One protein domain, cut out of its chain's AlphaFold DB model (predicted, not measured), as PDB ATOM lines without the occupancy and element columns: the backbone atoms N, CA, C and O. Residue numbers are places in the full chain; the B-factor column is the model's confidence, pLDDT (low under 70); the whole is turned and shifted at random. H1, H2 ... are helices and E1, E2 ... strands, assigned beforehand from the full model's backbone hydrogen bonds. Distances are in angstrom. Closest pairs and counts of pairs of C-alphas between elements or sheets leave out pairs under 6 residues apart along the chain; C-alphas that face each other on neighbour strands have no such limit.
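Overview. This is residues 63 to 255 of the 265 residues of an uncharacterized protein of Achlya hypogyna (UniProt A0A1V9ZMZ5). A strongly twisted sheet of six strands has three shorter helices, H2, H3 and H4, on one face; H2 is also covered by the small hairpin E1 and E2, and the long helix H1 runs past H3 on the side away from the sheet. H5 lies across one end, next to the small hairpin E8 and E9, and H6 lies at the opposite end. The printed part has 193 residues, with six named helices and ten named strands in the order H1 E1 E2 H2 H3 E3 H4 E4 E5 E6 E7 H5 E8 E9 E10 H6. The large sheet, E4 E5 E6 E7 E3 E10, is mixed; the class is mixed, helices and strands. The whole is compact, with a radius of gyration of the C-alphas of 15.7 A, and spans 49 by 40 by 30 A.

Arrangement. E4, residues 157 to 159, E5, 169 to 175, E6, 179 to 185, and E7, 191 to 196, form a meander, each strand the antiparallel neighbour of the one before. N 159 and O 169 are 2.9 A apart, N 172 and O 181 2.8 A, and N 182 and O 194 2.8 A, within hydrogen-bond range. E3, residues 136 to 139, is antiparallel to E7, with N 136 and O 193 at 2.9 A, and parallel to the edge strand E10, residues 240 to 243, with N 139 and O 242 at 2.8 A. H2, residues 106 to 119, H3, 124 to 131, and H4, 144 to 151, are on the same face, giving two layers, a sheet and helices on one face. H4 is over E6, slantwise at 44 degrees on the local plane, at a height over the sheet of 7.8 A. The hairpin of E1, residues 86 to 90, and E2, 93 to 97, has N 88 and O 95 at 2.8 A; C-alphas 95 and 110, the closest of E2 and H2, are 4.2 A apart. H1, residues 63 to 83, touches H3 with residues 75 to 83 alone, closest at C-alphas 79 and 124, 6.1 A, at a steep tilt of 47 degrees, opposite ways. H6, residues 248 to 254, touches H2, with C-alphas 118 and 248 closest at 4.7 A. H5, residues 206 to 222, touches no helix; its C-alpha 219 is 5.9 A from C-alpha 225 of E8, residues 225 to 227, the closest of the two. E8 and E9, residues 230 to 232, form a hairpin, with N 225 and O 232 at 2.8 A. In the six helices every O i to N i+4 pair is within hydrogen-bond range.

Along the chain. H1 begins at C-alpha 63, (-9.009, 18.461, -13.864), and is 30.4 A long; H5 is 24.2 A, E6 20.8 A, E5 19.0 A and H2 18.9 A. H6 ends at C-alpha 254, (-16.556, 63.364, -33.664).

Size, cuts and confidence. The C-alphas of Phe 63 and Thr 255, the two farthest apart, are 50.4 A apart. The printed part has no cut, and no link is long. The mean pLDDT of the printed part is 93.8, and no printed residue is under 70.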
ATOM      1  N   PHE A  63     -10.016  17.531 -13.358       87.69
ATOM      2  CA  PHE A  63      -9.009  18.461 -13.864       87.69
ATOM      3  C   PHE A  63      -9.643  19.576 -14.705       87.69
ATOM      4  O   PHE A  63      -9.375  20.750 -14.463       87.69
ATOM      5  N   SER A  64     -10.545  19.228 -15.627       84.62
ATOM      6  CA  SER A  64     -11.271  20.208 -16.444       84.62
ATOM      7  C   SER A  64     -12.130  21.150 -15.591       84.62
ATOM      8  O   SER A  64     -12.150  22.354 -15.836       84.62
ATOM      9  N   ALA A  65     -12.801  20.633 -14.556       83.38
ATOM     10  CA  ALA A  65     -13.586  21.448 -13.630       83.38
ATOM     11  C   ALA A  65     -12.706  22.417 -12.823       83.38
ATOM     12  O   ALA A  65     -13.041  23.594 -12.721       83.38
ATOM     13  N   LEU A  66     -11.565  21.947 -12.303       90.75
ATOM     14  CA  LEU A  66     -10.603  22.791 -11.590       90.75
ATOM     15  C   LEU A  66     -10.037  23.884 -12.498       90.75
ATOM     16  O   LEU A  66     -10.016  25.045 -12.105       90.75
ATOM     17  N   GLN A  67      -9.654  23.534 -13.728       90.19
ATOM     18  CA  GLN A  67      -9.170  24.500 -14.710       90.19
ATOM     19  C   GLN A  67     -10.222  25.578 -14.996       90.19
ATOM     20  O   GLN A  67      -9.896  26.761 -14.971       90.19
ATOM     21  N   ARG A  68     -11.491  25.199 -15.201       89.69
ATOM     22  CA  ARG A  68     -12.591  26.161 -15.399       89.69
ATOM     23  C   ARG A  68     -12.770  27.087 -14.202       89.69
ATOM     24  O   ARG A  68     -12.865  28.290 -14.395       89.69
ATOM     25  N   MET A  69     -12.745  26.549 -12.981       91.94
ATOM     26  CA  MET A  69     -12.824  27.366 -11.765       91.94
ATOM     27  C   MET A  69     -11.661  28.359 -11.666       91.94
ATOM     28  O   MET A  69     -11.868  29.507 -11.276       91.94
ATOM     29  N   THR A  70     -10.445  27.942 -12.031       94.19
ATOM     30  CA  THR A  70      -9.282  28.837 -12.076       94.19
ATOM     31  C   THR A  70      -9.460  29.932 -13.126       94.19
ATOM     32  O   THR A  70      -9.257  31.098 -12.799       94.19
ATOM     33  N   LEU A  71      -9.885  29.590 -14.347       93.88
ATOM     34  CA  LEU A  71     -10.127  30.567 -15.415       93.88
ATOM     35  C   LEU A  71     -11.218  31.572 -15.035       93.88
ATOM     36  O   LEU A  71     -11.003  32.771 -15.182       93.88
ATOM     37  N   ASP A  72     -12.337  31.102 -14.477       94.56
ATOM     38  CA  ASP A  72     -13.421  31.966 -14.003       94.56
ATOM     39  C   ASP A  72     -12.927  32.904 -12.894       94.56
ATOM     40  O   ASP A  72     -13.180  34.107 -12.937       94.56
ATOM     41  N   SER A  73     -12.169  32.386 -11.919       95.56
ATOM     42  CA  SER A  73     -11.586  33.216 -10.860       95.56
ATOM     43  C   SER A  73     -10.665  34.291 -11.436       95.56
ATOM     44  O   SER A  73     -10.785  35.456 -11.058       95.56
ATOM     45  N   THR A  74      -9.770  33.927 -12.357       95.62
ATOM     46  CA  THR A  74      -8.867  34.877 -13.021       95.62
ATOM     47  C   THR A  74      -9.647  35.915 -13.822       95.62
ATOM     48  O   THR A  74      -9.333  37.101 -13.737       95.62
ATOM     49  N   LEU A  75     -10.694  35.502 -14.538       96.75
ATOM     50  CA  LEU A  75     -11.578  36.390 -15.286       96.75
ATOM     51  C   LEU A  75     -12.233  37.432 -14.376       96.75
ATOM     52  O   LEU A  75     -12.151  38.630 -14.649       96.75
ATOM     53  N   PHE A  76     -12.849  36.992 -13.277       96.44
ATOM     54  CA  PHE A  76     -13.487  37.899 -12.323       96.44
ATOM     55  C   PHE A  76     -12.475  38.831 -11.656       96.44
ATOM     56  O   PHE A  76     -12.734  40.030 -11.550       96.44
ATOM     57  N   SER A  77     -11.311  38.316 -11.245       95.81
ATOM     58  CA  SER A  77     -10.240  39.138 -10.675       95.81
ATOM     59  C   SER A  77      -9.745  40.194 -11.664       95.81
ATOM     60  O   SER A  77      -9.577  41.349 -11.274       95.81
ATOM     61  N   LEU A  78      -9.570  39.829 -12.937       96.31
ATOM     62  CA  LEU A  78      -9.140  40.745 -13.988       96.31
ATOM     63  C   LEU A  78     -10.179  41.836 -14.245       96.31
ATOM     64  O   LEU A  78      -9.839  43.013 -14.223       96.31
ATOM     65  N   VAL A  79     -11.449  41.476 -14.442       96.12
ATOM     66  CA  VAL A  79     -12.503  42.472 -14.696       96.12
ATOM     67  C   VAL A  79     -12.696  43.395 -13.494       96.12
ATOM     68  O   VAL A  79     -12.812  44.606 -13.667       96.12
ATOM     69  N   ASN A  80     -12.641  42.865 -12.271       95.75
ATOM     70  CA  ASN A  80     -12.690  43.695 -11.068       95.75
ATOM     71  C   ASN A  80     -11.475  44.633 -10.950       95.75
ATOM     72  O   ASN A  80     -11.615  45.778 -10.515       95.75
ATOM     73  N   ALA A  81     -10.287  44.180 -11.362       95.50
ATOM     74  CA  ALA A  81      -9.110  45.035 -11.435       95.50
ATOM     75  C   ALA A  81      -9.291  46.153 -12.473       95.50
ATOM     76  O   ALA A  81      -9.001  47.302 -12.160       95.50
ATOM     77  N   MET A  82      -9.846  45.847 -13.651       95.38
ATOM     78  CA  MET A  82     -10.112  46.828 -14.714       95.38
ATOM     79  C   MET A  82     -11.077  47.937 -14.279       95.38
ATOM     80  O   MET A  82     -10.892  49.088 -14.657       95.38
ATOM     81  N   ILE A  83     -12.085  47.621 -13.459       93.38
ATOM     82  CA  ILE A  83     -13.039  48.619 -12.942       93.38
ATOM     83  C   ILE A  83     -12.336  49.689 -12.095       93.38
ATOM     84  O   ILE A  83     -12.731  50.851 -12.125       93.38
ATOM     85  N   ASN A  84     -11.298  49.301 -11.355       92.25
ATOM     86  CA  ASN A  84     -10.596  50.169 -10.409       92.25
ATOM     87  C   ASN A  84      -9.230  50.644 -10.929       92.25
ATOM     88  O   ASN A  84      -8.461  51.242 -10.176       92.25
ATOM     89  N   ALA A  85      -8.898  50.330 -12.181       95.12
ATOM     90  CA  ALA A  85      -7.594  50.617 -12.749       95.12
ATOM     91  C   ALA A  85      -7.459  52.076 -13.196       95.12
ATOM     92  O   ALA A  85      -8.432  52.757 -13.522       95.12
ATOM     93  N   GLU A  86      -6.213  52.539 -13.251       94.75
ATOM     94  CA  GLU A  86      -5.861  53.800 -13.892       94.75
ATOM     95  C   GLU A  86      -5.601  53.563 -15.384       94.75
ATOM     96  O   GLU A  86      -4.898  52.621 -15.756       94.75
ATOM     97  N   PHE A  87      -6.153  54.429 -16.233       95.44
ATOM     98  CA  PHE A  87      -6.038  54.345 -17.687       95.44
ATOM     99  C   PHE A  87      -5.229  55.525 -18.214       95.44
ATOM    100  O   PHE A  87      -5.611  56.680 -18.022       95.44
ATOM    101  N   VAL A  88      -4.133  55.233 -18.912       95.56
ATOM    102  CA  VAL A  88      -3.194  56.224 -19.439       95.56
ATOM    103  C   VAL A  88      -3.267  56.212 -20.970       95.56
ATOM    104  O   VAL A  88      -2.787  55.270 -21.606       95.56
ATOM    105  N   PRO A  89      -3.879  57.231 -21.603       93.31
ATOM    106  CA  PRO A  89      -3.909  57.336 -23.058       93.31
ATOM    107  C   PRO A  89      -2.498  57.514 -23.638       93.31
ATOM    108  O   PRO A  89      -1.732  58.344 -23.153       93.31
ATOM    109  N   SER A  90      -2.182  56.797 -24.717       88.81
ATOM    110  CA  SER A  90      -0.906  56.911 -25.435       88.81
ATOM    111  C   SER A  90      -1.116  56.694 -26.933       88.81
ATOM    112  O   SER A  90      -1.541  55.622 -27.342       88.81
ATOM    113  N   GLU A  91      -0.878  57.726 -27.750       86.88
ATOM    114  CA  GLU A  91      -0.886  57.646 -29.228       86.88
ATOM    115  C   GLU A  91      -2.122  56.970 -29.858       86.88
ATOM    116  O   GLU A  91      -2.042  56.265 -30.857       86.88
ATOM    117  N   GLY A  92      -3.307  57.189 -29.280       86.38
ATOM    118  CA  GLY A  92      -4.548  56.578 -29.779       86.38
ATOM    119  C   GLY A  92      -4.843  55.191 -29.205       86.38
ATOM    120  O   GLY A  92      -5.918  54.661 -29.460       86.38
ATOM    121  N   LEU A  93      -3.968  54.661 -28.355       93.81
ATOM    122  CA  LEU A  93      -4.169  53.487 -27.509       93.81
ATOM    123  C   LEU A  93      -4.362  53.912 -26.044       93.81
ATOM    124  O   LEU A  93      -4.282  55.098 -25.705       93.81
ATOM    125  N   VAL A  94      -4.652  52.947 -25.174       95.19
ATOM    126  CA  VAL A  94      -4.783  53.157 -23.726       95.19
ATOM    127  C   VAL A  94      -4.036  52.055 -22.991       95.19
ATOM    128  O   VAL A  94      -4.426  50.895 -23.081       95.19
ATOM    129  N   ASP A  95      -2.982  52.418 -22.260       96.38
ATOM    130  CA  ASP A  95      -2.355  51.523 -21.282       96.38
ATOM    131  C   ASP A  95      -3.191  51.532 -19.995       96.38
ATOM    132  O   ASP A  95      -3.811  52.539 -19.644       96.38
ATOM    133  N   VAL A  96      -3.226  50.407 -19.291       95.94
ATOM    134  CA  VAL A  96      -3.971  50.251 -18.041       95.94
ATOM    135  C   VAL A  96      -3.042  49.758 -16.942       95.94
ATOM    136  O   VAL A  96      -2.298  48.791 -17.102       95.94
ATOM    137  N   SER A  97      -3.091  50.418 -15.791       94.50
ATOM    138  CA  SER A  97      -2.319  50.029 -14.616       94.50
ATOM    139  C   SER A  97      -3.089  48.980 -13.814       94.50
ATOM    140  O   SER A  97      -3.953  49.301 -12.998       94.50
ATOM    141  N   ILE A  98      -2.797  47.708 -14.082       89.69
ATOM    142  CA  ILE A  98      -3.375  46.554 -13.380       89.69
ATOM    143  C   ILE A  98      -2.400  46.093 -12.282       89.69
ATOM    144  O   ILE A  98      -1.184  46.108 -12.496       89.69
ATOM    145  N   PRO A  99      -2.889  45.652 -11.107       84.19
ATOM    146  CA  PRO A  99      -2.041  45.080 -10.067       84.19
ATOM    147  C   PRO A  99      -1.148  43.925 -10.557       84.19
ATOM    148  O   PRO A  99      -1.602  43.008 -11.238       84.19
ATOM    149  N   LEU A 100       0.111  43.914 -10.102       75.19
ATOM    150  CA  LEU A 100       1.158  42.961 -10.512       75.19
ATOM    151  C   LEU A 100       0.800  41.473 -10.333       75.19
ATOM    152  O   LEU A 100       1.338  40.631 -11.045       75.19
ATOM    153  N   HIS A 101      -0.089  41.127  -9.398       84.06
ATOM    154  CA  HIS A 101      -0.415  39.729  -9.091       84.06
ATOM    155  C   HIS A 101      -1.144  38.993 -10.226       84.06
ATOM    156  O   HIS A 101      -1.183  37.766 -10.211       84.06
ATOM    157  N   LEU A 102      -1.697  39.715 -11.207       84.19
ATOM    158  CA  LEU A 102      -2.314  39.123 -12.397       84.19
ATOM    159  C   LEU A 102      -1.296  38.777 -13.494       84.19
ATOM    160  O   LEU A 102      -1.669  38.171 -14.492       84.19
ATOM    161  N   GLY A 103      -0.017  39.136 -13.317       86.94
ATOM    162  CA  GLY A 103       1.061  38.736 -14.225       86.94
ATOM    163  C   GLY A 103       0.978  39.334 -15.632       86.94
ATOM    164  O   GLY A 103       1.618  38.812 -16.538       86.94
ATOM    165  N   THR A 104       0.210  40.412 -15.821       90.81
ATOM    166  CA  THR A 104       0.021  41.049 -17.132       90.81
ATOM    167  C   THR A 104       1.323  41.640 -17.663       90.81
ATOM    168  O   THR A 104       2.019  42.356 -16.932       90.81
ATOM    169  N   VAL A 105       1.606  41.439 -18.947       94.19
ATOM    170  CA  VAL A 105       2.722  42.098 -19.647       94.19
ATOM    171  C   VAL A 105       2.262  43.398 -20.336       94.19
ATOM    172  O   VAL A 105       1.060  43.601 -20.514       94.19
ATOM    173  N   PRO A 106       3.175  44.311 -20.738       94.69
ATOM    174  CA  PRO A 106       2.793  45.633 -21.249       94.69
ATOM    175  C   PRO A 106       1.790  45.617 -22.408       94.69
ATOM    176  O   PRO A 106       0.837  46.389 -22.392       94.69
ATOM    177  N   ILE A 107       1.960  44.723 -23.385       95.00
ATOM    178  CA  ILE A 107       1.059  44.651 -24.543       95.00
ATOM    179  C   ILE A 107      -0.360  44.195 -24.151       95.00
ATOM    180  O   ILE A 107      -1.330  44.741 -24.669       95.00
ATOM    181  N   GLU A 108      -0.502  43.297 -23.168       95.75
ATOM    182  CA  GLU A 108      -1.815  42.867 -22.660       95.75
ATOM    183  C   GLU A 108      -2.546  44.025 -22.006       95.75
ATOM    184  O   GLU A 108      -3.738  44.201 -22.230       95.75
ATOM    185  N   ARG A 109      -1.829  44.848 -21.237       96.25
ATOM    186  CA  ARG A 109      -2.403  46.053 -20.638       96.25
ATOM    187  C   ARG A 109      -2.863  47.022 -21.724       96.25
ATOM    188  O   ARG A 109      -4.001  47.472 -21.691       96.25
ATOM    189  N   VAL A 110      -2.043  47.278 -22.739       96.25
ATOM    190  CA  VAL A 110      -2.435  48.170 -23.841       96.25
ATOM    191  C   VAL A 110      -3.665  47.642 -24.589       96.25
ATOM    192  O   VAL A 110      -4.589  48.410 -24.864       96.25
ATOM    193  N   VAL A 111      -3.739  46.340 -24.877       96.69
ATOM    194  CA  VAL A 111      -4.925  45.743 -25.513       96.69
ATOM    195  C   VAL A 111      -6.148  45.804 -24.601       96.69
ATOM    196  O   VAL A 111      -7.205  46.259 -25.041       96.69
ATOM    197  N   LEU A 112      -6.021  45.407 -23.335       97.12
ATOM    198  CA  LEU A 112      -7.117  45.438 -22.362       97.12
ATOM    199  C   LEU A 112      -7.640  46.853 -22.153       97.12
ATOM    200  O   LEU A 112      -8.845  47.076 -22.238       97.12
ATOM    201  N   GLY A 113      -6.746  47.809 -21.907       96.81
ATOM    202  CA  GLY A 113      -7.080  49.213 -21.715       96.81
ATOM    203  C   GLY A 113      -7.771  49.786 -22.943       96.81
ATOM    204  O   GLY A 113      -8.838  50.392 -22.820       96.81
ATOM    205  N   THR A 114      -7.225  49.532 -24.135       96.69
ATOM    206  CA  THR A 114      -7.798  50.029 -25.392       96.69
ATOM    207  C   THR A 114      -9.175  49.432 -25.662       96.69
ATOM    208  O   THR A 114     -10.114  50.183 -25.914       96.69
ATOM    209  N   LEU A 115      -9.346  48.113 -25.561       97.38
ATOM    210  CA  LEU A 115     -10.647  47.479 -25.793       97.38
ATOM    211  C   LEU A 115     -11.672  47.906 -24.736       97.38
ATOM    212  O   LEU A 115     -12.775  48.328 -25.081       97.38
ATOM    213  N   TYR A 116     -11.315  47.857 -23.453       97.25
ATOM    214  CA  TYR A 116     -12.242  48.179 -22.370       97.25
ATOM    215  C   TYR A 116     -12.729  49.629 -22.425       97.25
ATOM    216  O   TYR A 116     -13.930  49.881 -22.312       97.25
ATOM    217  N   THR A 117     -11.821  50.578 -22.657       95.31
ATOM    218  CA  THR A 117     -12.183  51.999 -22.680       95.31
ATOM    219  C   THR A 117     -12.728  52.427 -24.036       95.31
ATOM    220  O   THR A 117     -13.813  53.001 -24.099       95.31
ATOM    221  N   GLN A 118     -12.019  52.138 -25.132       95.38
ATOM    222  CA  GLN A 118     -12.335  52.705 -26.441       95.38
ATOM    223  C   GLN A 118     -13.445  51.957 -27.170       95.38
ATOM    224  O   GLN A 118     -14.291  52.608 -27.781       95.38
ATOM    225  N   LEU A 119     -13.456  50.622 -27.110       96.62
ATOM    226  CA  LEU A 119     -14.468  49.810 -27.787       96.62
ATOM    227  C   LEU A 119     -15.699  49.597 -26.900       96.62
ATOM    228  O   LEU A 119     -16.832  49.754 -27.349       96.62
ATOM    229  N   LEU A 120     -15.484  49.229 -25.637       95.88
ATOM    230  CA  LEU A 120     -16.567  48.785 -24.763       95.88
ATOM    231  C   LEU A 120     -17.200  49.900 -23.934       95.88
ATOM    232  O   LEU A 120     -18.290  49.675 -23.413       95.88
ATOM    233  N   GLY A 121     -16.564  51.066 -23.792       93.06
ATOM    234  CA  GLY A 121     -17.084  52.143 -22.943       93.06
ATOM    235  C   GLY A 121     -17.208  51.720 -21.474       93.06
ATOM    236  O   GLY A 121     -18.208  52.017 -20.827       93.06
ATOM    237  N   ASN A 122     -16.219  50.979 -20.963       93.00
ATOM    238  CA  ASN A 122     -16.149  50.454 -19.595       93.00
ATOM    239  C   ASN A 122     -17.228  49.407 -19.235       93.00
ATOM    240  O   ASN A 122     -17.555  49.206 -18.065       93.00
ATOM    241  N   ARG A 123     -17.786  48.698 -20.226       94.50
ATOM    242  CA  ARG A 123     -18.758  47.612 -19.994       94.50
ATOM    243  C   ARG A 123     -18.062  46.297 -19.626       94.50
ATOM    244  O   ARG A 123     -17.716  45.497 -20.495       94.50
ATOM    245  N   GLY A 124     -17.897  46.053 -18.323       95.44
ATOM    246  CA  GLY A 124     -17.221  44.861 -17.787       95.44
ATOM    247  C   GLY A 124     -17.843  43.524 -18.211       95.44
ATOM    248  O   GLY A 124     -17.117  42.591 -18.532       95.44
ATOM    249  N   THR A 125     -19.172  43.431 -18.297       96.25
ATOM    250  CA  THR A 125     -19.861  42.200 -18.733       96.25
ATOM    251  C   THR A 125     -19.540  41.829 -20.180       96.25
ATOM    252  O   THR A 125     -19.348  40.659 -20.489       96.25
ATOM    253  N   VAL A 126     -19.414  42.824 -21.060       97.06
ATOM    254  CA  VAL A 126     -19.028  42.608 -22.460       97.06
ATOM    255  C   VAL A 126     -17.545  42.245 -22.550       97.06
ATOM    256  O   VAL A 126     -17.180  41.357 -23.318       97.06
ATOM    257  N   LEU A 127     -16.693  42.851 -21.711       97.81
ATOM    258  CA  LEU A 127     -15.279  42.475 -21.614       97.81
ATOM    259  C   LEU A 127     -15.119  40.999 -21.233       97.81
ATOM    260  O   LEU A 127     -14.267  40.319 -21.799       97.81
ATOM    261  N   MET A 128     -15.955  40.487 -20.323       98.12
ATOM    262  CA  MET A 128     -15.929  39.068 -19.964       98.12
ATOM    263  C   MET A 128     -16.149  38.166 -21.179       98.12
ATOM    264  O   MET A 128     -15.421  37.193 -21.345       98.12
ATOM    265  N   GLU A 129     -17.104  38.497 -22.047       98.38
ATOM    266  CA  GLU A 129     -17.366  37.710 -23.255       98.38
ATOM    267  C   GLU A 129     -16.207  37.773 -24.257       98.38
ATOM    268  O   GLU A 129     -15.832  36.743 -24.818       98.38
ATOM    269  N   LEU A 130     -15.558  38.935 -24.414       98.25
ATOM    270  CA  LEU A 130     -14.338  39.058 -25.226       98.25
ATOM    271  C   LEU A 130     -13.240  38.113 -24.725       98.25
ATOM    272  O   LEU A 130     -12.666  37.359 -25.508       98.25
ATOM    273  N   LEU A 131     -12.973  38.119 -23.418       98.00
ATOM    274  CA  LEU A 131     -11.919  37.312 -22.791       98.00
ATOM    275  C   LEU A 131     -12.223  35.807 -22.786       98.00
ATOM    276  O   LEU A 131     -11.311  34.980 -22.763       98.00
ATOM    277  N   LYS A 132     -13.505  35.445 -22.860       97.94
ATOM    278  CA  LYS A 132     -13.977  34.077 -23.105       97.94
ATOM    279  C   LYS A 132     -13.918  33.665 -24.582       97.94
ATOM    280  O   LYS A 132     -14.320  32.554 -24.918       97.94
ATOM    281  N   GLY A 133     -13.417  34.533 -25.462       97.50
ATOM    282  CA  GLY A 133     -13.158  34.221 -26.866       97.50
ATOM    283  C   GLY A 133     -14.313  34.533 -27.808       97.50
ATOM    284  O   GLY A 133     -14.383  33.929 -28.875       97.50
ATOM    285  N   ALA A 134     -15.223  35.444 -27.448       98.25
ATOM    286  CA  ALA A 134     -16.275  35.888 -28.358       98.25
ATOM    287  C   ALA A 134     -15.703  36.308 -29.725       98.25
ATOM    288  O   ALA A 134     -14.723  37.052 -29.802       98.25
ATOM    289  N   HIS A 135     -16.356  35.872 -30.803       98.25
ATOM    290  CA  HIS A 135     -16.135  36.423 -32.133       98.25
ATOM    291  C   HIS A 135     -16.840  37.781 -32.226       98.25
ATOM    292  O   HIS A 135     -18.072  37.851 -32.230       98.25
ATOM    293  N   VAL A 136     -16.056  38.856 -32.259       98.56
ATOM    294  CA  VAL A 136     -16.556  40.235 -32.239       98.56
ATOM    295  C   VAL A 136     -16.549  40.816 -33.641       98.56
ATOM    296  O   VAL A 136     -15.565  40.670 -34.361       98.56
ATOM    297  N   VAL A 137     -17.618  41.527 -33.997       98.62
ATOM    298  CA  VAL A 137     -17.695  42.372 -35.195       98.62
ATOM    299  C   VAL A 137     -17.992  43.803 -34.758       98.62
ATOM    300  O   VAL A 137     -18.973  44.037 -34.047       98.62
ATOM    301  N   VAL A 138     -17.153  44.751 -35.181       98.50
ATOM    302  CA  VAL A 138     -17.364  46.185 -34.949       98.50
ATOM    303  C   VAL A 138     -18.051  46.774 -36.175       98.50
ATOM    304  O   VAL A 138     -17.418  47.011 -37.195       98.50
ATOM    305  N   GLU A 139     -19.365  46.946 -36.105       98.31
ATOM    306  CA  GLU A 139     -20.194  47.320 -37.254       98.31
ATOM    307  C   GLU A 139     -19.972  48.777 -37.662       98.31
ATOM    308  O   GLU A 139     -19.960  49.659 -36.803       98.31
ATOM    309  N   ASN A 140     -19.881  49.023 -38.972       97.69
ATOM    310  CA  ASN A 140     -19.706  50.338 -39.592       97.69
ATOM    311  C   ASN A 140     -18.389  51.043 -39.232       97.69
ATOM    312  O   ASN A 140     -18.282  52.262 -39.362       97.69
ATOM    313  N   ASP A 141     -17.368  50.303 -38.791       97.88
ATOM    314  CA  ASP A 141     -16.076  50.894 -38.428       97.88
ATOM    315  C   ASP A 141     -15.108  51.023 -39.614       97.88
ATOM    316  O   ASP A 141     -14.019  51.570 -39.455       97.88
ATOM    317  N   ALA A 142     -15.477  50.504 -40.791       97.69
ATOM    318  CA  ALA A 142     -14.672  50.531 -42.013       97.69
ATOM    319  C   ALA A 142     -13.220  50.025 -41.836       97.69
ATOM    320  O   ALA A 142     -12.310  50.465 -42.549       97.69
ATOM    321  N   GLY A 143     -12.987  49.105 -40.893       97.69
ATOM    322  CA  GLY A 143     -11.679  48.499 -40.654       97.69
ATOM    323  C   GLY A 143     -10.790  49.289 -39.688       97.69
ATOM    324  O   GLY A 143      -9.592  49.003 -39.600       97.69
ATOM    325  N   VAL A 144     -11.334  50.280 -38.971       96.94
ATOM    326  CA  VAL A 144     -10.588  51.090 -37.991       96.94
ATOM    327  C   VAL A 144      -9.965  50.211 -36.906       96.94
ATOM    328  O   VAL A 144      -8.754  50.293 -36.677       96.94
ATOM    329  N   PHE A 145     -10.743  49.327 -36.273       97.56
ATOM    330  CA  PHE A 145     -10.210  48.441 -35.234       97.56
ATOM    331  C   PHE A 145      -9.279  47.363 -35.790       97.56
ATOM    332  O   PHE A 145      -8.300  47.021 -35.135       97.56
ATOM    333  N   TYR A 146      -9.509  46.874 -37.005       98.00
ATOM    334  CA  TYR A 146      -8.599  45.967 -37.698       98.00
ATOM    335  C   TYR A 146      -7.223  46.617 -37.888       98.00
ATOM    336  O   TYR A 146      -6.200  46.022 -37.542       98.00
ATOM    337  N   GLY A 147      -7.188  47.862 -38.375       97.12
ATOM    338  CA  GLY A 147      -5.952  48.626 -38.535       97.12
ATOM    339  C   GLY A 147      -5.248  48.883 -37.202       97.12
ATOM    340  O   GLY A 147      -4.032  48.710 -37.107       97.12
ATOM    341  N   LEU A 148      -6.006  49.243 -36.166       96.06
ATOM    342  CA  LEU A 148      -5.478  49.462 -34.820       96.06
ATOM    343  C   LEU A 148      -4.875  48.176 -34.237       96.06
ATOM    344  O   LEU A 148      -3.715  48.169 -33.833       96.06
ATOM    345  N   LEU A 149      -5.636  47.078 -34.224       96.56
ATOM    346  CA  LEU A 149      -5.240  45.815 -33.595       96.56
ATOM    347  C   LEU A 149      -4.080  45.148 -34.327       96.56
ATOM    348  O   LEU A 149      -3.160  44.651 -33.688       96.56
ATOM    349  N   LYS A 150      -4.067  45.181 -35.661       96.25
ATOM    350  CA  LYS A 150      -2.943  44.665 -36.448       96.25
ATOM    351  C   LYS A 150      -1.623  45.362 -36.093       96.25
ATOM    352  O   LYS A 150      -0.578  44.715 -36.066       96.25
ATOM    353  N   ASN A 151      -1.668  46.666 -35.830       95.50
ATOM    354  CA  ASN A 151      -0.477  47.487 -35.611       95.50
ATOM    355  C   ASN A 151      -0.112  47.658 -34.129       95.50
ATOM    356  O   ASN A 151       0.874  48.326 -33.828       95.50
ATOM    357  N   ILE A 152      -0.876  47.069 -33.201       93.94
ATOM    358  CA  ILE A 152      -0.645  47.242 -31.760       93.94
ATOM    359  C   ILE A 152       0.635  46.553 -31.270       93.94
ATOM    360  O   ILE A 152       1.215  46.965 -30.270       93.94
ATOM    361  N   SER A 153       1.086  45.514 -31.979       92.88
ATOM    362  CA  SER A 153       2.299  44.759 -31.670       92.88
ATOM    363  C   SER A 153       3.248  44.725 -32.865       92.88
ATOM    364  O   SER A 153       2.829  44.668 -34.021       92.88
ATOM    365  N   THR A 154       4.548  44.695 -32.580       90.56
ATOM    366  CA  THR A 154       5.608  44.510 -33.581       90.56
ATOM    367  C   THR A 154       5.806  43.046 -33.978       90.56
ATOM    368  O   THR A 154       6.503  42.770 -34.952       90.56
ATOM    369  N   THR A 155       5.200  42.105 -33.248       93.12
ATOM    370  CA  THR A 155       5.291  40.655 -33.498       93.12
ATOM    371  C   THR A 155       4.071  40.097 -34.232       93.12
ATOM    372  O   THR A 155       3.928  38.883 -34.361       93.12
ATOM    373  N   THR A 156       3.186  40.967 -34.724       95.62
ATOM    374  CA  THR A 156       2.028  40.584 -35.535       95.62
ATOM    375  C   THR A 156       2.463  39.874 -36.819       95.62
ATOM    376  O   THR A 156       3.327  40.368 -37.545       95.62
ATOM    377  N   TYR A 157       1.818  38.755 -37.156       95.31
ATOM    378  CA  TYR A 157       2.113  37.992 -38.373       95.31
ATOM    379  C   TYR A 157       0.836  37.577 -39.126       95.31
ATOM    380  O   TYR A 157      -0.219  37.404 -38.506       95.31
ATOM    381  N   PRO A 158       0.878  37.444 -40.470       96.56
ATOM    382  CA  PRO A 158      -0.260  36.956 -41.245       96.56
ATOM    383  C   PRO A 158      -0.629  35.524 -40.855       96.56
ATOM    384  O   PRO A 158       0.243  34.660 -40.761       96.56
ATOM    385  N   ARG A 159      -1.924  35.248 -40.702       92.94
ATOM    386  CA  ARG A 159      -2.445  33.905 -40.415       92.94
ATOM    387  C   ARG A 159      -3.727  33.659 -41.206       92.94
ATOM    388  O   ARG A 159      -4.372  34.594 -41.659       92.94
ATOM    389  N   ILE A 160      -4.092  32.395 -41.392       91.19
ATOM    390  CA  ILE A 160      -5.415  32.000 -41.884       91.19
ATOM    391  C   ILE A 160      -6.154  31.348 -40.720       91.19
ATOM    392  O   ILE A 160      -5.618  30.441 -40.083       91.19
ATOM    393  N   SER A 161      -7.370  31.809 -40.443       89.19
ATOM    394  CA  SER A 161      -8.294  31.163 -39.510       89.19
ATOM    395  C   SER A 161      -9.502  30.585 -40.253       89.19
ATOM    396  O   SER A 161      -9.648  30.745 -41.466       89.19
ATOM    397  N   SER A 162     -10.392  29.920 -39.518       87.19
ATOM    398  CA  SER A 162     -11.674  29.445 -40.045       87.19
ATOM    399  C   SER A 162     -12.683  30.562 -40.335       87.19
ATOM    400  O   SER A 162     -13.698  30.296 -40.976       87.19
ATOM    401  N   HIS A 163     -12.438  31.787 -39.865       90.62
ATOM    402  CA  HIS A 163     -13.324  32.923 -40.097       90.62
ATOM    403  C   HIS A 163     -13.080  33.516 -41.485       90.62
ATOM    404  O   HIS A 163     -11.940  33.657 -41.931       90.62
ATOM    405  N   VAL A 164     -14.160  33.869 -42.182       93.81
ATOM    406  CA  VAL A 164     -14.075  34.514 -43.497       93.81
ATOM    407  C   VAL A 164     -13.538  35.932 -43.323       93.81
ATOM    408  O   VAL A 164     -14.025  36.686 -42.487       93.81
ATOM    409  N   SER A 165     -12.553  36.304 -44.141       96.38
ATOM    410  CA  SER A 165     -12.015  37.662 -44.172       96.38
ATOM    411  C   SER A 165     -11.733  38.106 -45.597       96.38
ATOM    412  O   SER A 165     -11.234  37.307 -46.391       96.38
ATOM    413  N   VAL A 166     -12.038  39.366 -45.913       96.50
ATOM    414  CA  VAL A 166     -11.688  39.973 -47.211       96.50
ATOM    415  C   VAL A 166     -10.227  40.394 -47.228       96.50
ATOM    416  O   VAL A 166      -9.515  40.125 -48.193       96.50
ATOM    417  N   ALA A 167      -9.772  41.040 -46.155       96.75
ATOM    418  CA  ALA A 167      -8.370  41.379 -45.977       96.75
ATOM    419  C   ALA A 167      -7.580  40.206 -45.376       96.75
ATOM    420  O   ALA A 167      -8.143  39.276 -44.788       96.75
ATOM    421  N   THR A 168      -6.252  40.283 -45.478       97.62
ATOM    422  CA  THR A 168      -5.334  39.375 -44.781       97.62
ATOM    423  C   THR A 168      -5.644  39.354 -43.289       97.62
ATOM    424  O   THR A 168      -5.731  40.412 -42.661       97.62
ATOM    425  N   GLN A 169      -5.787  38.162 -42.715       97.94
ATOM    426  CA  GLN A 169      -5.979  38.022 -41.276       97.94
ATOM    427  C   GLN A 169      -4.626  38.043 -40.577       97.94
ATOM    428  O   GLN A 169      -3.609  37.617 -41.135       97.94
ATOM    429  N   TYR A 170      -4.624  38.538 -39.349       97.69
ATOM    430  CA  TYR A 170      -3.420  38.673 -38.550       97.69
ATOM    431  C   TYR A 170      -3.606  38.023 -37.190       97.69
ATOM    432  O   TYR A 170      -4.662  38.150 -36.572       97.69
ATOM    433  N   ALA A 171      -2.557  37.343 -36.744       96.31
ATOM    434  CA  ALA A 171      -2.387  36.927 -35.367       96.31
ATOM    435  C   ALA A 171      -1.486  37.934 -34.659       96.31
ATOM    436  O   ALA A 171      -0.404  38.268 -35.148       96.31
ATOM    437  N   VAL A 172      -1.949  38.416 -33.513       95.81
ATOM    438  CA  VAL A 172      -1.283  39.417 -32.689       95.81
ATOM    439  C   VAL A 172      -0.972  38.764 -31.341       95.81
ATOM    440  O   VAL A 172      -1.877  38.656 -30.507       95.81
ATOM    441  N   PRO A 173       0.271  38.297 -31.113       94.19
ATOM    442  CA  PRO A 173       0.673  37.721 -29.833       94.19
ATOM    443  C   PRO A 173       0.537  38.747 -28.704       94.19
ATOM    444  O   PRO A 173       1.034  39.868 -28.826       94.19
ATOM    445  N   GLN A 174      -0.132  38.362 -27.619       90.88
ATOM    446  CA  GLN A 174      -0.434  39.233 -26.483       90.88
ATOM    447  C   GLN A 174       0.342  38.846 -25.229       90.88
ATOM    448  O   GLN A 174       0.783  39.718 -24.500       90.88
ATOM    449  N   GLY A 175       0.590  37.563 -24.979       91.50
ATOM    450  CA  GLY A 175       1.325  37.142 -23.785       91.50
ATOM    451  C   GLY A 175       0.623  36.022 -23.027       91.50
ATOM    452  O   GLY A 175      -0.235  35.350 -23.589       91.50
ATOM    453  N   PRO A 176       1.022  35.755 -21.775       91.75
ATOM    454  CA  PRO A 176       0.572  34.573 -21.044       91.75
ATOM    455  C   PRO A 176      -0.899  34.618 -20.608       91.75
ATOM    456  O   PRO A 176      -1.482  33.559 -20.389       91.75
ATOM    457  N   LEU A 177      -1.494  35.803 -20.450       93.50
ATOM    458  CA  LEU A 177      -2.881  35.971 -20.017       93.50
ATOM    459  C   LEU A 177      -3.855  35.949 -21.194       93.50
ATOM    460  O   LEU A 177      -4.930  35.376 -21.066       93.50
ATOM    461  N   LEU A 178      -3.515  36.600 -22.310       94.12
ATOM    462  CA  LEU A 178      -4.421  36.745 -23.462       94.12
ATOM    463  C   LEU A 178      -4.082  35.829 -24.647       94.12
ATOM    464  O   LEU A 178      -4.865  35.755 -25.592       94.12
ATOM    465  N   ASP A 179      -2.927  35.165 -24.602       92.19
ATOM    466  CA  ASP A 179      -2.338  34.342 -25.660       92.19
ATOM    467  C   ASP A 179      -2.264  35.077 -27.006       92.19
ATOM    468  O   ASP A 179      -1.336  35.858 -27.238       92.19
ATOM    469  N   THR A 180      -3.246  34.876 -27.886       95.25
ATOM    470  CA  THR A 180      -3.262  35.434 -29.242       95.25
ATOM    471  C   THR A 180      -4.598  36.100 -29.553       95.25
ATOM    472  O   THR A 180      -5.664  35.524 -29.341       95.25
ATOM    473  N   LEU A 181      -4.539  37.306 -30.124       97.44
ATOM    474  CA  LEU A 181      -5.684  37.966 -30.746       97.44
ATOM    475  C   LEU A 181      -5.637  37.740 -32.259       97.44
ATOM    476  O   LEU A 181      -4.642  38.058 -32.908       97.44
ATOM    477  N   LEU A 182      -6.719  37.225 -32.830       97.31
ATOM    478  CA  LEU A 182      -6.933  37.172 -34.271       97.31
ATOM    479  C   LEU A 182      -7.762  38.360 -34.730       97.31
ATOM    480  O   LEU A 182      -8.731  38.720 -34.069       97.31
ATOM    481  N   THR A 183      -7.430  38.927 -35.887       98.38
ATOM    482  CA  THR A 183      -8.221  39.996 -36.502       98.38
ATOM    483  C   THR A 183      -8.254  39.901 -38.026       98.38
ATOM    484  O   THR A 183      -7.299  39.446 -38.662       98.38
ATOM    485  N   GLY A 184      -9.361  40.350 -38.613       98.19
ATOM    486  CA  GLY A 184      -9.592  40.441 -40.051       98.19
ATOM    487  C   GLY A 184     -10.687  41.457 -40.373       98.19
ATOM    488  O   GLY A 184     -11.112  42.221 -39.504       98.19
ATOM    489  N   THR A 185     -11.154  41.456 -41.624       98.44
ATOM    490  CA  THR A 185     -12.268  42.308 -42.061       98.44
ATOM    491  C   THR A 185     -13.392  41.507 -42.702       98.44
ATOM    492  O   THR A 185     -13.159  40.509 -43.385       98.44
ATOM    493  N   THR A 186     -14.633  41.930 -42.485       98.12
ATOM    494  CA  THR A 186     -15.828  41.326 -43.083       98.12
ATOM    495  C   THR A 186     -15.967  41.701 -44.568       98.12
ATOM    496  O   THR A 186     -15.200  42.496 -45.113       98.12
ATOM    497  N   LEU A 187     -16.996  41.159 -45.234       96.81
ATOM    498  CA  LEU A 187     -17.370  41.542 -46.604       96.81
ATOM    499  C   LEU A 187     -17.778  43.018 -46.736       96.81
ATOM    500  O   LEU A 187     -17.598  43.601 -47.801       96.81
ATOM    501  N   SER A 188     -18.301  43.620 -45.667       97.25
ATOM    502  CA  SER A 188     -18.639  45.045 -45.577       97.25
ATOM    503  C   SER A 188     -17.445  45.923 -45.181       97.25
ATOM    504  O   SER A 188     -17.617  47.120 -44.983       97.25
ATOM    505  N   ASN A 189     -16.237  45.349 -45.119       97.31
ATOM    506  CA  ASN A 189     -15.021  46.007 -44.645       97.31
ATOM    507  C   ASN A 189     -15.099  46.459 -43.173       97.31
ATOM    508  O   ASN A 189     -14.376  47.363 -42.773       97.31
ATOM    509  N   ASP A 190     -15.944  45.819 -42.366       98.38
ATOM    510  CA  ASP A 190     -15.979  46.020 -40.915       98.38
ATOM    511  C   ASP A 190     -14.895  45.179 -40.240       98.38
ATOM    512  O   ASP A 190     -14.545  44.097 -40.721       98.38
ATOM    513  N   SER A 191     -14.386  45.630 -39.103       98.56
ATOM    514  CA  SER A 191     -13.419  44.872 -38.317       98.56
ATOM    515  C   SER A 191     -14.078  43.691 -37.623       98.56
ATOM    516  O   SER A 191     -15.135  43.819 -37.002       98.56
ATOM    517  N   TRP A 192     -13.396  42.550 -37.630       98.50
ATOM    518  CA  TRP A 192     -13.680  41.472 -36.694       98.50
ATOM    519  C   TRP A 192     -12.415  41.061 -35.950       98.50
ATOM    520  O   TRP A 192     -11.296  41.186 -36.462       98.50
ATOM    521  N   PHE A 193     -12.586  40.572 -34.725       98.44
ATOM    522  CA  PHE A 193     -11.490  40.011 -33.944       98.44
ATOM    523  C   PHE A 193     -11.981  38.987 -32.917       98.44
ATOM    524  O   PHE A 193     -13.175  38.889 -32.631       98.44
ATOM    525  N   GLN A 194     -11.049  38.202 -32.385       98.06
ATOM    526  CA  GLN A 194     -11.307  37.177 -31.377       98.06
ATOM    527  C   GLN A 194     -10.020  36.847 -30.612       98.06
ATOM    528  O   GLN A 194      -8.959  36.742 -31.223       98.06
ATOM    529  N   PHE A 195     -10.112  36.625 -29.300       97.69
ATOM    530  CA  PHE A 195      -9.030  35.985 -28.548       97.69
ATOM    531  C   PHE A 195      -9.106  34.464 -28.673       97.69
ATOM    532  O   PHE A 195     -10.181  33.875 -28.541       97.69
ATOM    533  N   GLU A 196      -7.964  33.827 -28.893       94.94
ATOM    534  CA  GLU A 196      -7.850  32.373 -28.936       94.94
ATOM    535  C   GLU A 196      -7.319  31.831 -27.613       94.94
ATOM    536  O   GLU A 196      -6.357  32.355 -27.062       94.94
ATOM    537  N   GLY A 197      -7.918  30.744 -27.121       91.31
ATOM    538  CA  GLY A 197      -7.442  30.065 -25.913       91.31
ATOM    539  C   GLY A 197      -6.190  29.200 -26.098       91.31
ATOM    540  O   GLY A 197      -5.721  28.623 -25.122       91.31
ATOM    541  N   ALA A 198      -5.690  29.043 -27.327       90.25
ATOM    542  CA  ALA A 198      -4.434  28.353 -27.615       90.25
ATOM    543  C   ALA A 198      -3.868  28.791 -28.972       90.25
ATOM    544  O   ALA A 198      -4.576  28.731 -29.985       90.25
ATOM    545  N   ASN A 199      -2.592  29.171 -29.004       88.38
ATOM    546  CA  ASN A 199      -1.887  29.502 -30.239       88.38
ATOM    547  C   ASN A 199      -1.671  28.272 -31.147       88.38
ATOM    548  O   ASN A 199      -1.371  27.170 -30.683       88.38
ATOM    549  N   TRP A 200      -1.770  28.478 -32.463       87.94
ATOM    550  CA  TRP A 200      -1.435  27.467 -33.466       87.94
ATOM    551  C   TRP A 200       0.027  27.604 -33.898       87.94
ATOM    552  O   TRP A 200       0.363  28.440 -34.736       87.94
ATOM    553  N   ASP A 201       0.884  26.752 -33.344       88.44
ATOM    554  CA  ASP A 201       2.306  26.672 -33.682       88.44
ATOM    555  C   ASP A 201       2.812  25.227 -33.524       88.44
ATOM    556  O   ASP A 201       3.285  24.827 -32.455       88.44
ATOM    557  N   PRO A 202       2.654  24.383 -34.560       89.06
ATOM    558  CA  PRO A 202       2.926  22.954 -34.447       89.06
ATOM    559  C   PRO A 202       4.418  22.624 -34.333       89.06
ATOM    560  O   PRO A 202       4.751  21.479 -34.027       89.06
ATOM    561  N   VAL A 203       5.307  23.591 -34.597       90.38
ATOM    562  CA  VAL A 203       6.758  23.381 -34.590       90.38
ATOM    563  C   VAL A 203       7.342  23.771 -33.239       90.38
ATOM    564  O   VAL A 203       8.003  22.944 -32.613       90.38
ATOM    565  N   GLU A 204       7.082  24.992 -32.766       89.12
ATOM    566  CA  GLU A 204       7.681  25.484 -31.519       89.12
ATOM    567  C   GLU A 204       6.818  25.157 -30.293       89.12
ATOM    568  O   GLU A 204       7.350  24.955 -29.199       89.12
ATOM    569  N   ARG A 205       5.489  25.043 -30.461       88.00
ATOM    570  CA  ARG A 205       4.522  24.802 -29.370       88.00
ATOM    571  C   ARG A 205       3.542  23.663 -29.716       88.00
ATOM    572  O   ARG A 205       2.324  23.863 -29.787       88.00
ATOM    573  N   PRO A 206       4.034  22.421 -29.896       91.31
ATOM    574  CA  PRO A 206       3.205  21.297 -30.344       91.31
ATOM    575  C   PRO A 206       2.069  20.952 -29.370       91.31
ATOM    576  O   PRO A 206       0.995  20.533 -29.798       91.31
ATOM    577  N   VAL A 207       2.282  21.150 -28.064       90.06
ATOM    578  CA  VAL A 207       1.247  20.933 -27.040       90.06
ATOM    579  C   VAL A 207       0.102  21.929 -27.210       90.06
ATOM    580  O   VAL A 207      -1.056  21.517 -27.226       90.06
ATOM    581  N   ASP A 208       0.409  23.207 -27.425       87.88
ATOM    582  CA  ASP A 208      -0.612  24.242 -27.621       87.88
ATOM    583  C   ASP A 208      -1.363  24.038 -28.931       87.88
ATOM    584  O   ASP A 208      -2.579  24.186 -28.977       87.88
ATOM    585  N   SER A 209      -0.682  23.546 -29.966       90.19
ATOM    586  CA  SER A 209      -1.343  23.145 -31.211       90.19
ATOM    587  C   SER A 209      -2.310  21.977 -31.016       90.19
ATOM    588  O   SER A 209      -3.385  21.960 -31.613       90.19
ATOM    589  N   MET A 210      -1.979  21.009 -30.156       88.69
ATOM    590  CA  MET A 210      -2.912  19.938 -29.798       88.69
ATOM    591  C   MET A 210      -4.119  20.490 -29.028       88.69
ATOM    592  O   MET A 210      -5.252  20.117 -29.334       88.69
ATOM    593  N   LEU A 211      -3.898  21.405 -28.077       89.06
ATOM    594  CA  LEU A 211      -4.979  22.107 -27.374       89.06
ATOM    595  C   LEU A 211      -5.850  22.910 -28.349       89.06
ATOM    596  O   LEU A 211      -7.071  22.864 -28.253       89.06
ATOM    597  N   HIS A 212      -5.251  23.551 -29.352       87.44
ATOM    598  CA  HIS A 212      -5.964  24.264 -30.407       87.44
ATOM    599  C   HIS A 212      -6.876  23.330 -31.223       87.44
ATOM    600  O   HIS A 212      -8.031  23.665 -31.494       87.44
ATOM    601  N   VAL A 213      -6.415  22.118 -31.561       88.31
ATOM    602  CA  VAL A 213      -7.266  21.098 -32.206       88.31
ATOM    603  C   VAL A 213      -8.421  20.685 -31.295       88.31
ATOM    604  O   VAL A 213      -9.551  20.553 -31.766       88.31
ATOM    605  N   LEU A 214      -8.170  20.498 -29.997       89.50
ATOM    606  CA  LEU A 214      -9.224  20.164 -29.035       89.50
ATOM    607  C   LEU A 214     -10.260  21.290 -28.921       89.50
ATOM    608  O   LEU A 214     -11.456  20.999 -28.950       89.50
ATOM    609  N   ASN A 215      -9.823  22.552 -28.904       87.81
ATOM    610  CA  ASN A 215     -10.704  23.722 -28.944       87.81
ATOM    611  C   ASN A 215     -11.576  23.707 -30.208       87.81
ATOM    612  O   ASN A 215     -12.788  23.898 -30.132       87.81
ATOM    613  N   TYR A 216     -10.997  23.399 -31.372       88.56
ATOM    614  CA  TYR A 216     -11.762  23.276 -32.616       88.56
ATOM    615  C   TYR A 216     -12.806  22.147 -32.562       88.56
ATOM    616  O   TYR A 216     -13.941  22.326 -33.014       88.56
ATOM    617  N   VAL A 217     -12.458  20.990 -31.992       87.38
ATOM    618  CA  VAL A 217     -13.405  19.880 -31.788       87.38
ATOM    619  C   VAL A 217     -14.532  20.298 -30.840       87.38
ATOM    620  O   VAL A 217     -15.700  20.033 -31.132       87.38
ATOM    621  N   GLU A 218     -14.214  20.989 -29.745       88.75
ATOM    622  CA  GLU A 218     -15.212  21.509 -28.809       88.75
ATOM    623  C   GLU A 218     -16.154  22.510 -29.486       88.75
ATOM    624  O   GLU A 218     -17.372  22.363 -29.365       88.75
ATOM    625  N   TYR A 219     -15.626  23.438 -30.286       88.81
ATOM    626  CA  TYR A 219     -16.432  24.344 -31.108       88.81
ATOM    627  C   TYR A 219     -17.376  23.578 -32.047       88.81
ATOM    628  O   TYR A 219     -18.560  23.902 -32.131       88.81
ATOM    629  N   LYS A 220     -16.914  22.512 -32.715       91.31
ATOM    630  CA  LYS A 220     -17.775  21.720 -33.616       91.31
ATOM    631  C   LYS A 220     -18.879  20.948 -32.900       91.31
ATOM    632  O   LYS A 220     -19.937  20.752 -33.494       91.31
ATOM    633  N   ILE A 221     -18.645  20.508 -31.666       92.69
ATOM    634  CA  ILE A 221     -19.624  19.735 -30.886       92.69
ATOM    635  C   ILE A 221     -20.603  20.658 -30.155       92.69
ATOM    636  O   ILE A 221     -21.805  20.396 -30.152       92.69
ATOM    637  N   ARG A 222     -20.097  21.713 -29.507       92.94
ATOM    638  CA  ARG A 222     -20.873  22.578 -28.607       92.94
ATOM    639  C   ARG A 222     -21.319  23.891 -29.234       92.94
ATOM    640  O   ARG A 222     -22.247  24.498 -28.719       92.94
ATOM    641  N   GLY A 223     -20.681  24.327 -30.318       94.56
ATOM    642  CA  GLY A 223     -20.987  25.611 -30.950       94.56
ATOM    643  C   GLY A 223     -20.586  26.816 -30.101       94.56
ATOM    644  O   GLY A 223     -21.275  27.827 -30.144       94.56
ATOM    645  N   VAL A 224     -19.505  26.708 -29.324       95.88
ATOM    646  CA  VAL A 224     -18.955  27.798 -28.499       95.88
ATOM    647  C   VAL A 224     -17.523  28.103 -28.922       95.88
ATOM    648  O   VAL A 224     -16.813  27.196 -29.357       95.88
ATOM    649  N   GLN A 225     -17.099  29.356 -28.788       95.81
ATOM    650  CA  GLN A 225     -15.695  29.737 -28.922       95.81
ATOM    651  C   GLN A 225     -14.948  29.548 -27.607       95.81
ATOM    652  O   GLN A 225     -15.540  29.632 -26.532       95.81
ATOM    653  N   ILE A 226     -13.642  29.299 -27.710       95.38
ATOM    654  CA  ILE A 226     -12.744  29.105 -26.575       95.38
ATOM    655  C   ILE A 226     -11.710  30.228 -26.593       95.38
ATOM    656  O   ILE A 226     -10.882  30.309 -27.504       95.38
ATOM    657  N   GLY A 227     -11.774  31.084 -25.580       96.31
ATOM    658  CA  GLY A 227     -10.802  32.137 -25.329       96.31
ATOM    659  C   GLY A 227      -9.841  31.786 -24.197       96.31
ATOM    660  O   GLY A 227      -9.928  30.705 -23.609       96.31
ATOM    661  N   PRO A 228      -8.933  32.710 -23.862       96.00
ATOM    662  CA  PRO A 228      -7.943  32.505 -22.810       96.00
ATOM    663  C   PRO A 228      -8.569  32.305 -21.426       96.00
ATOM    664  O   PRO A 228      -8.014  31.576 -20.608       96.00
ATOM    665  N   LEU A 229      -9.725  32.925 -21.157       96.69
ATOM    666  CA  LEU A 229     -10.352  32.942 -19.831       96.69
ATOM    667  C   LEU A 229     -11.757  32.320 -19.812       96.69
ATOM    668  O   LEU A 229     -12.578  32.666 -18.966       96.69
ATOM    669  N   GLY A 230     -12.051  31.403 -20.739       96.12
ATOM    670  CA  GLY A 230     -13.287  30.616 -20.729       96.12
ATOM    671  C   GLY A 230     -13.858  30.357 -22.119       96.12
ATOM    672  O   GLY A 230     -13.127  30.309 -23.105       96.12
ATOM    673  N   THR A 231     -15.177  30.170 -22.189       96.56
ATOM    674  CA  THR A 231     -15.900  29.912 -23.443       96.56
ATOM    675  C   THR A 231     -17.043  30.893 -23.652       96.56
ATOM    676  O   THR A 231     -17.755  31.193 -22.693       96.56
ATOM    677  N   SER A 232     -17.264  31.334 -24.889       97.31
ATOM    678  CA  SER A 232     -18.350  32.248 -25.258       97.31
ATOM    679  C   SER A 232     -19.270  31.632 -26.313       97.31
ATOM    680  O   SER A 232     -18.825  30.910 -27.205       97.31
ATOM    681  N   GLU A 233     -20.565  31.934 -26.242       97.38
ATOM    682  CA  GLU A 233     -21.564  31.506 -27.238       97.38
ATOM    683  C   GLU A 233     -21.495  32.333 -28.537       97.38
ATOM    684  O   GLU A 233     -22.089  31.973 -29.557       97.38
ATOM    685  N   HIS A 234     -20.744  33.436 -28.524       97.88
ATOM    686  CA  HIS A 234     -20.583  34.322 -29.669       97.88
ATOM    687  C   HIS A 234     -19.600  33.740 -30.691       97.88
ATOM    688  O   HIS A 234     -18.382  33.861 -30.557       97.88
ATOM    689  N   THR A 235     -20.141  33.107 -31.728       96.69
ATOM    690  CA  THR A 235     -19.397  32.441 -32.814       96.69
ATOM    691  C   THR A 235     -19.448  33.237 -34.121       96.69
ATOM    692  O   THR A 235     -20.099  34.273 -34.209       96.69
ATOM    693  N   ASP A 236     -18.828  32.726 -35.185       93.50
ATOM    694  CA  ASP A 236     -18.988  33.216 -36.565       93.50
ATOM    695  C   ASP A 236     -20.453  33.270 -37.033       93.50
ATOM    696  O   ASP A 236     -20.825  34.134 -37.827       93.50
ATOM    697  N   ARG A 237     -21.302  32.369 -36.525       94.94
ATOM    698  CA  ARG A 237     -22.731  32.313 -36.873       94.94
ATOM    699  C   ARG A 237     -23.573  33.333 -36.115       94.94
ATOM    700  O   ARG A 237     -24.611  33.753 -36.617       94.94
ATOM    701  N   SER A 238     -23.146  33.696 -34.909       97.00
ATOM    702  CA  SER A 238     -23.845  34.631 -34.026       97.00
ATOM    703  C   SER A 238     -22.828  35.532 -33.316       97.00
ATOM    704  O   SER A 238     -22.627  35.387 -32.104       97.00
ATOM    705  N   PRO A 239     -22.153  36.432 -34.058       97.88
ATOM    706  CA  PRO A 239     -21.094  37.264 -33.504       97.88
ATOM    707  C   PRO A 239     -21.621  38.209 -32.432       97.88
ATOM    708  O   PRO A 239     -22.774  38.647 -32.472       97.88
ATOM    709  N   LEU A 240     -20.737  38.593 -31.516       98.25
ATOM    710  CA  LEU A 240     -20.957  39.740 -30.650       98.25
ATOM    711  C   LEU A 240     -20.791  41.012 -31.488       98.25
ATOM    712  O   LEU A 240     -19.684  41.381 -31.876       98.25
ATOM    713  N   ARG A 241     -21.910  41.662 -31.802       98.19
ATOM    714  CA  ARG A 241     -21.947  42.871 -32.631       98.19
ATOM    715  C   ARG A 241     -21.870  44.114 -31.758       98.19
ATOM    716  O   ARG A 241     -22.660  44.271 -30.827       98.19
ATOM    717  N   ILE A 242     -20.921  44.989 -32.066       97.75
ATOM    718  CA  ILE A 242     -20.739  46.281 -31.405       97.75
ATOM    719  C   ILE A 242     -20.822  47.348 -32.487       97.75
ATOM    720  O   ILE A 242     -19.990  47.373 -33.386       97.75
ATOM    721  N   ARG A 243     -21.814  48.233 -32.409       97.25
ATOM    722  CA  ARG A 243     -21.935  49.349 -33.350       97.25
ATOM    723  C   ARG A 243     -20.824  50.354 -33.097       97.25
ATOM    724  O   ARG A 243     -20.614  50.744 -31.946       97.25
ATOM    725  N   PHE A 244     -20.119  50.775 -34.144       96.19
ATOM    726  CA  PHE A 244     -19.002  51.706 -34.010       96.19
ATOM    727  C   PHE A 244     -19.436  53.037 -33.387       96.19
ATOM    728  O   PHE A 244     -18.704  53.598 -32.574       96.19
ATOM    729  N   GLU A 245     -20.653  53.496 -33.674       93.75
ATOM    730  CA  GLU A 245     -21.204  54.753 -33.160       93.75
ATOM    731  C   GLU A 245     -21.439  54.737 -31.643       93.75
ATOM    732  O   GLU A 245     -21.473  55.798 -31.024       93.75
ATOM    733  N   ASP A 246     -21.566  53.546 -31.047       92.44
ATOM    734  CA  ASP A 246     -21.706  53.353 -29.598       92.44
ATOM    735  C   ASP A 246     -20.337  53.269 -28.886       92.44
ATOM    736  O   ASP A 246     -20.273  53.069 -27.669       92.44
ATOM    737  N   THR A 247     -19.225  53.354 -29.626       91.56
ATOM    738  CA  THR A 247     -17.875  53.239 -29.064       91.56
ATOM    739  C   THR A 247     -17.363  54.589 -28.573       91.56
ATOM    740  O   THR A 247     -17.597  55.643 -29.172       91.56
ATOM    741  N   TYR A 248     -16.569  54.572 -27.504       88.31
ATOM    742  CA  TYR A 248     -15.900  55.787 -27.035       88.31
ATOM    743  C   TYR A 248     -14.908  56.328 -28.076       88.31
ATOM    744  O   TYR A 248     -14.739  57.542 -28.201       88.31
ATOM    745  N   HIS A 249     -14.290  55.440 -28.865       87.75
ATOM    746  CA  HIS A 249     -13.427  55.832 -29.979       87.75
ATOM    747  C   HIS A 249     -14.157  56.743 -30.975       87.75
ATOM    748  O   HIS A 249     -13.655  57.817 -31.311       87.75
ATOM    749  N   TYR A 250     -15.368  56.363 -31.395       89.00
ATOM    750  CA  TYR A 250     -16.176  57.163 -32.312       89.00
ATOM    751  C   TYR A 250     -16.508  58.543 -31.737       89.00
ATOM    752  O   TYR A 250     -16.307  59.561 -32.409       89.00
ATOM    753  N   HIS A 251     -16.954  58.599 -30.479       87.06
ATOM    754  CA  HIS A 251     -17.278  59.864 -29.818       87.06
ATOM    755  C   HIS A 251     -16.067  60.790 -29.692       87.06
ATOM    756  O   HIS A 251     -16.194  61.996 -29.897       87.06
ATOM    757  N   ARG A 252     -14.879  60.237 -29.427       85.19
ATOM    758  CA  ARG A 252     -13.631  61.008 -29.377       85.19
ATOM    759  C   ARG A 252     -13.286  61.649 -30.724       85.19
ATOM    760  O   ARG A 252     -12.793  62.775 -30.738       85.19
ATOM    761  N   LEU A 253     -13.524  60.946 -31.833       86.38
ATOM    762  CA  LEU A 253     -13.250  61.457 -33.181       86.38
ATOM    763  C   LEU A 253     -14.227  62.566 -33.598       86.38
ATOM    764  O   LEU A 253     -13.817  63.520 -34.254       86.38
ATOM    765  N   HIS A 254     -15.499  62.453 -33.209       86.81
ATOM    766  CA  HIS A 254     -16.556  63.364 -33.664       86.81
ATOM    767  C   HIS A 254     -16.836  64.524 -32.704       86.81
ATOM    768  O   HIS A 254     -17.359  65.554 -33.132       86.81
ATOM    769  N   THR A 255     -16.435  64.402 -31.437       84.06
ATOM    770  CA  THR A 255     -16.577  65.467 -30.438       84.06
ATOM    771  C   THR A 255     -15.254  65.685 -29.692       84.06
ATOM    772  O   THR A 255     -15.106  65.262 -28.540       84.06
TER     773      THR A 255